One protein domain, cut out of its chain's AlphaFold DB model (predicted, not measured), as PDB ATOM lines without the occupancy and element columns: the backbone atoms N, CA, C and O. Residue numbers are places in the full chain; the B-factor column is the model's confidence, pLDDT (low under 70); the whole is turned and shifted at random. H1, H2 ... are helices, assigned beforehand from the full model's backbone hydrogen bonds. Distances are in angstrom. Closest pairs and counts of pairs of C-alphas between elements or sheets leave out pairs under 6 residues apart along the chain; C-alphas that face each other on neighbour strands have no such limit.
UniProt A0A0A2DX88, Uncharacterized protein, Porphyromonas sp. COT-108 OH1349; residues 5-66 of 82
ATOM      1  N   ILE A   5     -33.406  10.940  44.003       89.56
ATOM      2  CA  ILE A   5     -32.827  10.347  45.216       89.56
ATOM      3  C   ILE A   5     -33.309   8.916  45.528       89.56
ATOM      4  O   ILE A   5     -32.822   8.302  46.466       89.56
ATOM      5  N   GLN A   6     -34.315   8.422  44.803       90.19
ATOM      6  CA  GLN A   6     -34.864   7.067  44.933       90.19
ATOM      7  C   GLN A   6     -34.463   6.188  43.739       90.19
ATOM      8  O   GLN A   6     -35.040   5.120  43.541       90.19
ATOM      9  N   THR A   7     -33.575   6.663  42.858       92.31
ATOM     10  CA  THR A   7     -33.072   5.822  41.773       92.31
ATOM     11  C   THR A   7     -31.948   4.941  42.287       92.31
ATOM     12  O   THR A   7     -31.167   5.339  43.147       92.31
ATOM     13  N   THR A   8     -31.841   3.744  41.715       92.06
ATOM     14  CA  THR A   8     -30.781   2.789  42.050       92.06
ATOM     15  C   THR A   8     -29.395   3.401  41.858       92.06
ATOM     16  O   THR A   8     -28.507   3.170  42.667       92.06
ATOM     17  N   ALA A   9     -29.220   4.243  40.833       91.62
ATOM     18  CA  ALA A   9     -27.966   4.953  40.612       91.62
ATOM     19  C   ALA A   9     -27.635   5.913  41.769       91.62
ATOM     20  O   ALA A   9     -26.485   5.985  42.187       91.62
ATOM     21  N   PHE A  10     -28.625   6.614  42.330       91.56
ATOM     22  CA  PHE A  10     -28.400   7.474  43.492       91.56
ATOM     23  C   PHE A  10     -28.067   6.671  44.754       91.56
ATOM     24  O   PHE A  10     -27.149   7.031  45.482       91.56
ATOM     25  N   GLU A  11     -28.778   5.571  45.001       91.38
ATOM     26  CA  GLU A  11     -28.501   4.672  46.131       91.38
ATOM     27  C   GLU A  11     -27.092   4.068  46.046       91.38
ATOM     28  O   GLU A  11     -26.387   3.971  47.047       91.38
ATOM     29  N   GLN A  12     -26.647   3.716  44.839       91.12
ATOM     30  CA  GLN A  12     -25.280   3.260  44.602       91.12
ATOM     31  C   GLN A  12     -24.262   4.384  44.809       91.12
ATOM     32  O   GLN A  12     -23.213   4.136  45.393       91.12
ATOM     33  N   LEU A  13     -24.574   5.615  44.389       88.06
ATOM     34  CA  LEU A  13     -23.688   6.775  44.536       88.06
ATOM     35  C   LEU A  13     -23.367   7.088  46.006       88.06
ATOM     36  O   LEU A  13     -22.284   7.580  46.305       88.06
ATOM     37  N   ILE A  14     -24.304   6.807  46.916       86.12
ATOM     38  CA  ILE A  14     -24.125   7.006  48.362       86.12
ATOM     39  C   ILE A  14     -23.528   5.795  49.085       86.12
ATOM     40  O   ILE A  14     -23.348   5.847  50.301       86.12
ATOM     41  N   SER A  15     -23.242   4.709  48.365       83.88
ATOM     42  CA  SER A  15     -22.583   3.533  48.926       83.88
ATOM     43  C   SER A  15     -21.069   3.743  48.985       83.88
ATOM     44  O   SER A  15     -20.466   4.254  48.043       83.88
ATOM     45  N   ASN A  16     -20.440   3.327  50.084       69.75
ATOM     46  CA  ASN A  16     -19.016   3.575  50.340       69.75
ATOM     47  C   ASN A  16     -18.066   2.586  49.632       69.75
ATOM     48  O   ASN A  16     -16.854   2.769  49.695       69.75
ATOM     49  N   ASP A  17     -18.591   1.581  48.925       79.25
ATOM     50  CA  ASP A  17     -17.815   0.422  48.450       79.25
ATOM     51  C   ASP A  17     -17.597   0.396  46.924       79.25
ATOM     52  O   ASP A  17     -17.560  -0.669  46.303       79.25
ATOM     53  N   LEU A  18     -17.473   1.561  46.280       84.81
ATOM     54  CA  LEU A  18     -17.275   1.643  44.828       84.81
ATOM     55  C   LEU A  18     -15.810   1.882  44.448       84.81
ATOM     56  O   LEU A  18     -15.181   2.859  44.852       84.81
ATOM     57  N   THR A  19     -15.291   1.035  43.559       89.44
ATOM     58  CA  THR A  19     -14.054   1.331  42.817       89.44
ATOM     59  C   THR A  19     -14.248   2.545  41.901       89.44
ATOM     60  O   THR A  19     -15.367   2.866  41.501       89.44
ATOM     61  N   ALA A  20     -13.160   3.193  41.475       88.19
ATOM     62  CA  ALA A  20     -13.232   4.351  40.575       88.19
ATOM     63  C   ALA A  20     -13.987   4.067  39.256       88.19
ATOM     64  O   ALA A  20     -14.701   4.931  38.745       88.19
ATOM     65  N   ILE A  21     -13.858   2.849  38.715       90.88
ATOM     66  CA  ILE A  21     -14.553   2.426  37.489       90.88
ATOM     67  C   ILE A  21     -16.059   2.301  37.743       90.88
ATOM     68  O   ILE A  21     -16.860   2.824  36.969       90.88
ATOM     69  N   GLN A  22     -16.445   1.651  38.844       90.94
ATOM     70  CA  GLN A  22     -17.852   1.521  39.226       90.94
ATOM     71  C   GLN A  22     -18.468   2.888  39.529       90.94
ATOM     72  O   GLN A  22     -19.565   3.172  39.061       90.94
ATOM     73  N   MET A  23     -17.735   3.760  40.225       90.38
ATOM     74  CA  MET A  23     -18.167   5.127  40.508       90.38
ATOM     75  C   MET A  23     -18.475   5.892  39.216       90.38
ATOM     76  O   MET A  23     -19.529   6.514  39.108       90.38
ATOM     77  N   ARG A  24     -17.611   5.802  38.195       92.31
ATOM     78  CA  ARG A  24     -17.868   6.441  36.896       92.31
ATOM     79  C   ARG A  24     -19.140   5.902  36.235       92.31
ATOM     80  O   ARG A  24     -19.971   6.698  35.812       92.31
ATOM     81  N   ALA A  25     -19.330   4.583  36.210       94.31
ATOM     82  CA  ALA A  25     -20.530   3.974  35.632       94.31
ATOM     83  C   ALA A  25     -21.821   4.383  36.371       94.31
ATOM     84  O   ALA A  25     -22.840   4.667  35.736       94.31
ATOM     85  N   VAL A  26     -21.772   4.454  37.704       93.88
ATOM     86  CA  VAL A  26     -22.889   4.907  38.546       93.88
ATOM     87  C   VAL A  26     -23.204   6.382  38.282       93.88
ATOM     88  O   VAL A  26     -24.367   6.724  38.059       93.88
ATOM     89  N   CYS A  27     -22.186   7.244  38.214       92.75
ATOM     90  CA  CYS A  27     -22.342   8.653  37.844       92.75
ATOM     91  C   CYS A  27     -22.982   8.816  36.459       92.75
ATOM     92  O   CYS A  27     -23.938   9.578  36.318       92.75
ATOM     93  N   ASP A  28     -22.514   8.074  35.454       95.94
ATOM     94  CA  ASP A  28     -23.075   8.122  34.099       95.94
ATOM     95  C   ASP A  28     -24.547   7.685  34.082       95.94
ATOM     96  O   ASP A  28     -25.379   8.300  33.408       95.94
ATOM     97  N   SER A  29     -24.898   6.645  34.848       95.69
ATOM     98  CA  SER A  29     -26.291   6.214  35.004       95.69
ATOM     99  C   SER A  29     -27.145   7.288  35.674       95.69
ATOM    100  O   SER A  29     -28.262   7.556  35.233       95.69
ATOM    101  N   PHE A  30     -26.621   7.938  36.711       95.50
ATOM    102  CA  PHE A  30     -27.342   8.987  37.420       95.50
ATOM    103  C   PHE A  30     -27.554  10.238  36.552       95.50
ATOM    104  O   PHE A  30     -28.637  10.822  36.556       95.50
ATOM    105  N   ILE A  31     -26.567  10.621  35.735       95.56
ATOM    106  CA  ILE A  31     -26.708  11.714  34.760       95.56
ATOM    107  C   ILE A  31     -27.824  11.400  33.757       95.56
ATOM    108  O   ILE A  31     -28.648  12.269  33.463       95.56
ATOM    109  N   LYS A  32     -27.913  10.154  33.275       96.62
ATOM    110  CA  LYS A  32     -29.013   9.724  32.396       96.62
ATOM    111  C   LYS A  32     -30.377   9.844  33.082       96.62
ATOM    112  O   LYS A  32     -31.325  10.290  32.439       96.62
ATOM    113  N   ASP A  33     -30.479   9.514  34.370       95.25
ATOM    114  CA  ASP A  33     -31.715   9.708  35.141       95.25
ATOM    115  C   ASP A  33     -32.114  11.195  35.225       95.25
ATOM    116  O   ASP A  33     -33.293  11.527  35.072       95.25
ATOM    117  N   VAL A  34     -31.145  12.100  35.415       94.94
ATOM    118  CA  VAL A  34     -31.371  13.560  35.443       94.94
ATOM    119  C   VAL A  34     -31.840  14.086  34.083       94.94
ATOM    120  O   VAL A  34     -32.801  14.861  34.023       94.94
ATOM    121  N   ILE A  35     -31.196  13.661  32.993       95.56
ATOM    122  CA  ILE A  35     -31.591  14.031  31.623       95.56
ATOM    123  C   ILE A  35     -33.014  13.543  31.351       95.56
ATOM    124  O   ILE A  35     -33.881  14.339  30.998       95.56
ATOM    125  N   LYS A  36     -33.296  12.267  31.637       95.19
ATOM    126  CA  LYS A  36     -34.628  11.682  31.461       95.19
ATOM    127  C   LYS A  36     -35.697  12.425  32.260       95.19
ATOM    128  O   LYS A  36     -36.798  12.636  31.753       95.19
ATOM    129  N   LEU A  37     -35.412  12.831  33.499       94.25
ATOM    130  CA  LEU A  37     -36.346  13.651  34.278       94.25
ATOM    131  C   LEU A  37     -36.618  14.991  33.580       94.25
ATOM    132  O   LEU A  37     -37.770  15.409  33.505       94.25
ATOM    133  N   SER A  38     -35.574  15.630  33.054       91.88
ATOM    134  CA  SER A  38     -35.667  16.926  32.371       91.88
ATOM    135  C   SER A  38     -36.472  16.855  31.069       91.88
ATOM    136  O   SER A  38     -37.159  17.810  30.726       91.88
ATOM    137  N   GLU A  39     -36.430  15.721  30.371       94.50
ATOM    138  CA  GLU A  39     -37.194  15.488  29.138       94.50
ATOM    139  C   GLU A  39     -38.650  15.065  29.396       94.50
ATOM    140  O   GLU A  39     -39.528  15.312  28.569       94.50
ATOM    141  N   THR A  40     -38.925  14.398  30.524       93.88
ATOM    142  CA  THR A  40     -40.239  13.783  30.793       93.88
ATOM    143  C   THR A  40     -41.148  14.610  31.701       93.88
ATOM    144  O   THR A  40     -42.373  14.517  31.577       93.88
ATOM    145  N   GLU A  41     -40.590  15.415  32.607       93.62
ATOM    146  CA  GLU A  41     -41.367  16.280  33.497       93.62
ATOM    147  C   GLU A  41     -41.793  17.556  32.765       93.62
ATOM    148  O   GLU A  41     -40.987  18.435  32.474       93.62
ATOM    149  N   ARG A  42     -43.094  17.671  32.486       94.06
ATOM    150  CA  ARG A  42     -43.654  18.813  31.746       94.06
ATOM    151  C   ARG A  42     -43.917  20.020  32.634       94.06
ATOM    152  O   ARG A  42     -44.109  21.113  32.112       94.06
ATOM    153  N   ASN A  43     -43.989  19.835  33.954       95.12
ATOM    154  CA  ASN A  43     -44.242  20.918  34.895       95.12
ATOM    155  C   ASN A  43     -42.908  21.549  35.355       95.12
ATOM    156  O   ASN A  43     -42.160  20.921  36.112       95.12
ATOM    157  N   PRO A  44     -42.611  22.809  34.978       92.38
ATOM    158  CA  PRO A  44     -41.324  23.432  35.290       92.38
ATOM    159  C   PRO A  44     -41.074  23.601  36.792       92.38
ATOM    160  O   PRO A  44     -39.950  23.413  37.260       92.38
ATOM    161  N   GLN A  45     -42.108  23.920  37.577       93.88
ATOM    162  CA  GLN A  45     -41.981  24.060  39.031       93.88
ATOM    163  C   GLN A  45     -41.660  22.715  39.690       93.88
ATOM    164  O   GLN A  45     -40.898  22.655  40.658       93.88
ATOM    165  N   SER A  46     -42.234  21.638  39.164       92.50
ATOM    166  CA  SER A  46     -41.982  20.270  39.605       92.50
ATOM    167  C   SER A  46     -40.551  19.844  39.295       92.50
ATOM    168  O   SER A  46     -39.831  19.437  40.210       92.50
ATOM    169  N   LEU A  47     -40.107  20.048  38.053       94.00
ATOM    170  CA  LEU A  47     -38.730  19.794  37.638       94.00
ATOM    171  C   LEU A  47     -37.734  20.569  38.511       94.00
ATOM    172  O   LEU A  47     -36.807  19.983  39.071       94.00
ATOM    173  N   PHE A  48     -37.971  21.868  38.708       93.38
ATOM    174  CA  PHE A  48     -37.127  22.712  39.552       93.38
ATOM    175  C   PHE A  48     -37.030  22.177  40.986       93.38
ATOM    176  O   PHE A  48     -35.930  22.036  41.524       93.38
ATOM    177  N   ARG A  49     -38.165  21.818  41.602       93.88
ATOM    178  CA  ARG A  49     -38.188  21.243  42.957       93.88
ATOM    179  C   ARG A  49     -37.404  19.936  43.031       93.88
ATOM    180  O   ARG A  49     -36.632  19.760  43.973       93.88
ATOM    181  N   ALA A  50     -37.567  19.044  42.054       93.44
ATOM    182  CA  ALA A  50     -36.840  17.779  42.012       93.44
ATOM    183  C   ALA A  50     -35.324  17.992  41.892       93.44
ATOM    184  O   ALA A  50     -34.562  17.382  42.649       93.44
ATOM    185  N   LEU A  51     -34.881  18.890  41.009       94.12
ATOM    186  CA  LEU A  51     -33.462  19.206  40.826       94.12
ATOM    187  C   LEU A  51     -32.858  19.871  42.071       94.12
ATOM    188  O   LEU A  51     -31.794  19.458  42.530       94.12
ATOM    189  N   CYS A  52     -33.542  20.855  42.665       94.38
ATOM    190  CA  CYS A  52     -33.075  21.510  43.889       94.38
ATOM    191  C   CYS A  52     -32.971  20.538  45.064       94.38
ATOM    192  O   CYS A  52     -31.970  20.551  45.780       94.38
ATOM    193  N   TYR A  53     -33.975  19.682  45.246       93.31
ATOM    194  CA  TYR A  53     -33.962  18.679  46.305       93.31
ATOM    195  C   TYR A  53     -32.812  17.684  46.112       93.31
ATOM    196  O   TYR A  53     -32.077  17.389  47.048       93.31
ATOM    197  N   THR A  54     -32.589  17.232  44.879       93.44
ATOM    198  CA  THR A  54     -31.485  16.322  44.544       93.44
ATOM    199  C   THR A  54     -30.121  16.965  44.801       93.44
ATOM    200  O   THR A  54     -29.258  16.351  45.427       93.44
ATOM    201  N   ARG A  55     -29.939  18.230  44.395       94.00
ATOM    202  CA  ARG A  55     -28.719  19.000  44.670       94.00
ATOM    203  C   ARG A  55     -28.436  19.117  46.168       94.00
ATOM    204  O   ARG A  55     -27.285  18.971  46.560       94.00
ATOM    205  N   PHE A  56     -29.457  19.370  46.984       93.00
ATOM    206  CA  PHE A  56     -29.308  19.470  48.439       93.00
ATOM    207  C   PHE A  56     -28.748  18.175  49.051       93.00
ATOM    208  O   PHE A  56     -27.826  18.218  49.865       93.00
ATOM    209  N   HIS A  57     -29.245  17.016  48.611       91.69
ATOM    210  CA  HIS A  57     -28.724  15.724  49.067       91.69
ATOM    211  C   HIS A  57     -27.283  15.484  48.606       91.69
ATOM    212  O   HIS A  57     -26.449  15.104  49.422       91.69
ATOM    213  N   LEU A  58     -26.959  15.781  47.342       90.12
ATOM    214  CA  LEU A  58     -25.582  15.688  46.830       90.12
ATOM    215  C   LEU A  58     -24.608  16.588  47.602       90.12
ATOM    216  O   LEU A  58     -23.508  16.154  47.933       90.12
ATOM    217  N   GLN A  59     -25.018  17.815  47.933       90.00
ATOM    218  CA  GLN A  59     -24.221  18.721  48.767       90.00
ATOM    219  C   GLN A  59     -23.997  18.147  50.164       90.00
ATOM    220  O   GLN A  59     -22.874  18.164  50.650       90.00
ATOM    221  N   THR A  60     -25.032  17.562  50.769       87.44
ATOM    222  CA  THR A  60     -24.921  16.921  52.086       87.44
ATOM    223  C   THR A  60     -23.931  15.750  52.065       87.44
ATOM    224  O   THR A  60     -23.173  15.564  53.013       87.44
ATOM    225  N   ILE A  61     -23.924  14.947  50.996       85.38
ATOM    226  CA  ILE A  61     -22.974  13.834  50.824       85.38
ATOM    227  C   ILE A  61     -21.544  14.364  50.684       85.38
ATOM    228  O   ILE A  61     -20.639  13.869  51.349       85.38
ATOM    229  N   TYR A  62     -21.357  15.400  49.867       84.56
ATOM    230  CA  TYR A  62     -20.061  16.046  49.666       84.56
ATOM    231  C   TYR A  62     -19.510  16.687  50.952       84.56
ATOM    232  O   TYR A  62     -18.337  16.534  51.272       84.56
ATOM    233  N   GLU A  63     -20.356  17.351  51.741       84.31
ATOM    234  CA  GLU A  63     -19.962  17.900  53.047       84.31
ATOM    235  C   GLU A  63     -19.548  16.792  54.027       84.31
ATOM    236  O   GLU A  63     -18.563  16.932  54.754       84.31
ATOM    237  N   LYS A  64     -20.261  15.659  54.018       81.38
ATOM    238  CA  LYS A  64     -19.943  14.493  54.858       81.38
ATOM    239  C   LYS A  64     -18.673  13.761  54.439       81.38
ATOM    240  O   LYS A  64     -18.073  13.105  55.284       81.38
ATOM    241  N   SER A  65     -18.249  13.856  53.179       76.62
ATOM    242  CA  SER A  65     -17.061  13.141  52.700       76.62
ATOM    243  C   SER A  65     -15.743  13.741  53.208       76.62
ATOM    244  O   SER A  65     -14.680  13.258  52.831       76.62
ATOM    245  N   GLY A  66     -15.782  14.809  54.019       67.12
ATOM    246  CA  GLY A  66     -14.586  15.455  54.571       67.12
ATOM    247  C   GLY A  66     -13.711  16.134  53.514       67.12
ATOM    248  O   GLY A  66     -12.629  16.624  53.827       67.12
TER     249      GLY A  66
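AT A GLANCE: This is residues 5 to 66 of the 82 residues of an uncharacterized protein of Porphyromonas sp. COT-108 OH1349 (UniProt A0A0A2DX88). Two long helices of equal residue count, H2 and H3, make a narrow V: a tight link joins them at its closed end, and they draw apart toward the other end. The short helix H1 packs slantwise on H2, over one face of the V, and is near H3; the V is loosely formed, with few close C-alphas between its two arms. The printed part has 62 residues with three named helices, in the order H1, H2, H3, and no named strand; the class is all helix. The whole is only just compact, close to loose, with a radius of gyration of the C-alphas of 12.5 A, and it is elongated, spanning 36 by 22 by 14 A.

HOW THE PARTS SIT: Start with H2, residues 20 to 40, and look along it to H3, residues 44 to 64. These two run opposite ways at a shallow tilt of 19 degrees. They are close but not clearly touching: 2 pairs of C-alphas are within 8 A, and the closest, those of Ser 38 and Leu 47, are 6.7 A apart. Their centres are 14.5 A apart. Now look at H1, residues 8 to 13, which touches H2, with residues 23 to 30 of H2 alone. The closest C-alphas of this pair are those of Ala 9 and Phe 30, 5.2 A apart. H1 and H2 run opposite ways at a steep tilt of 47 degrees. H1 and H3 are near each other, with 5 pairs of C-alphas within 10 A. In H1, H2 and H3 every O i to N i+4 pair is within hydrogen-bond range.

IN THESE COORDINATES: Find C-alpha 20 at (-13.232, 4.351, 40.575); from there H2 runs 30.2 A to C-alpha 40 at (-40.239, 13.783, 30.793). After the link of residues 41 to 43, H3 begins at Pro 44 and runs 30.3 A to C-alpha 64 at (-19.943, 14.493, 54.858). Go back to C-alpha 8 at (-30.781, 2.789, 42.050) for the beginning of H1, which ends at Leu 13.

THE WHOLE: The two C-alphas farthest apart are those of Arg 42 and Gly 66, 37.1 A. The C-alphas of the first and last printed residues, Ile 5 and Gly 66, are 21.1 A apart. The link from H1 to H2, 6 residues, is short, the link from H2 to H3, 3 residues, is tight, and no link is long. The printed part has no cut. In the B-factor column the mean pLDDT of the printed part is 90.6; look at residues 16 and 66 for the two values under 70, where the model's confidence is low.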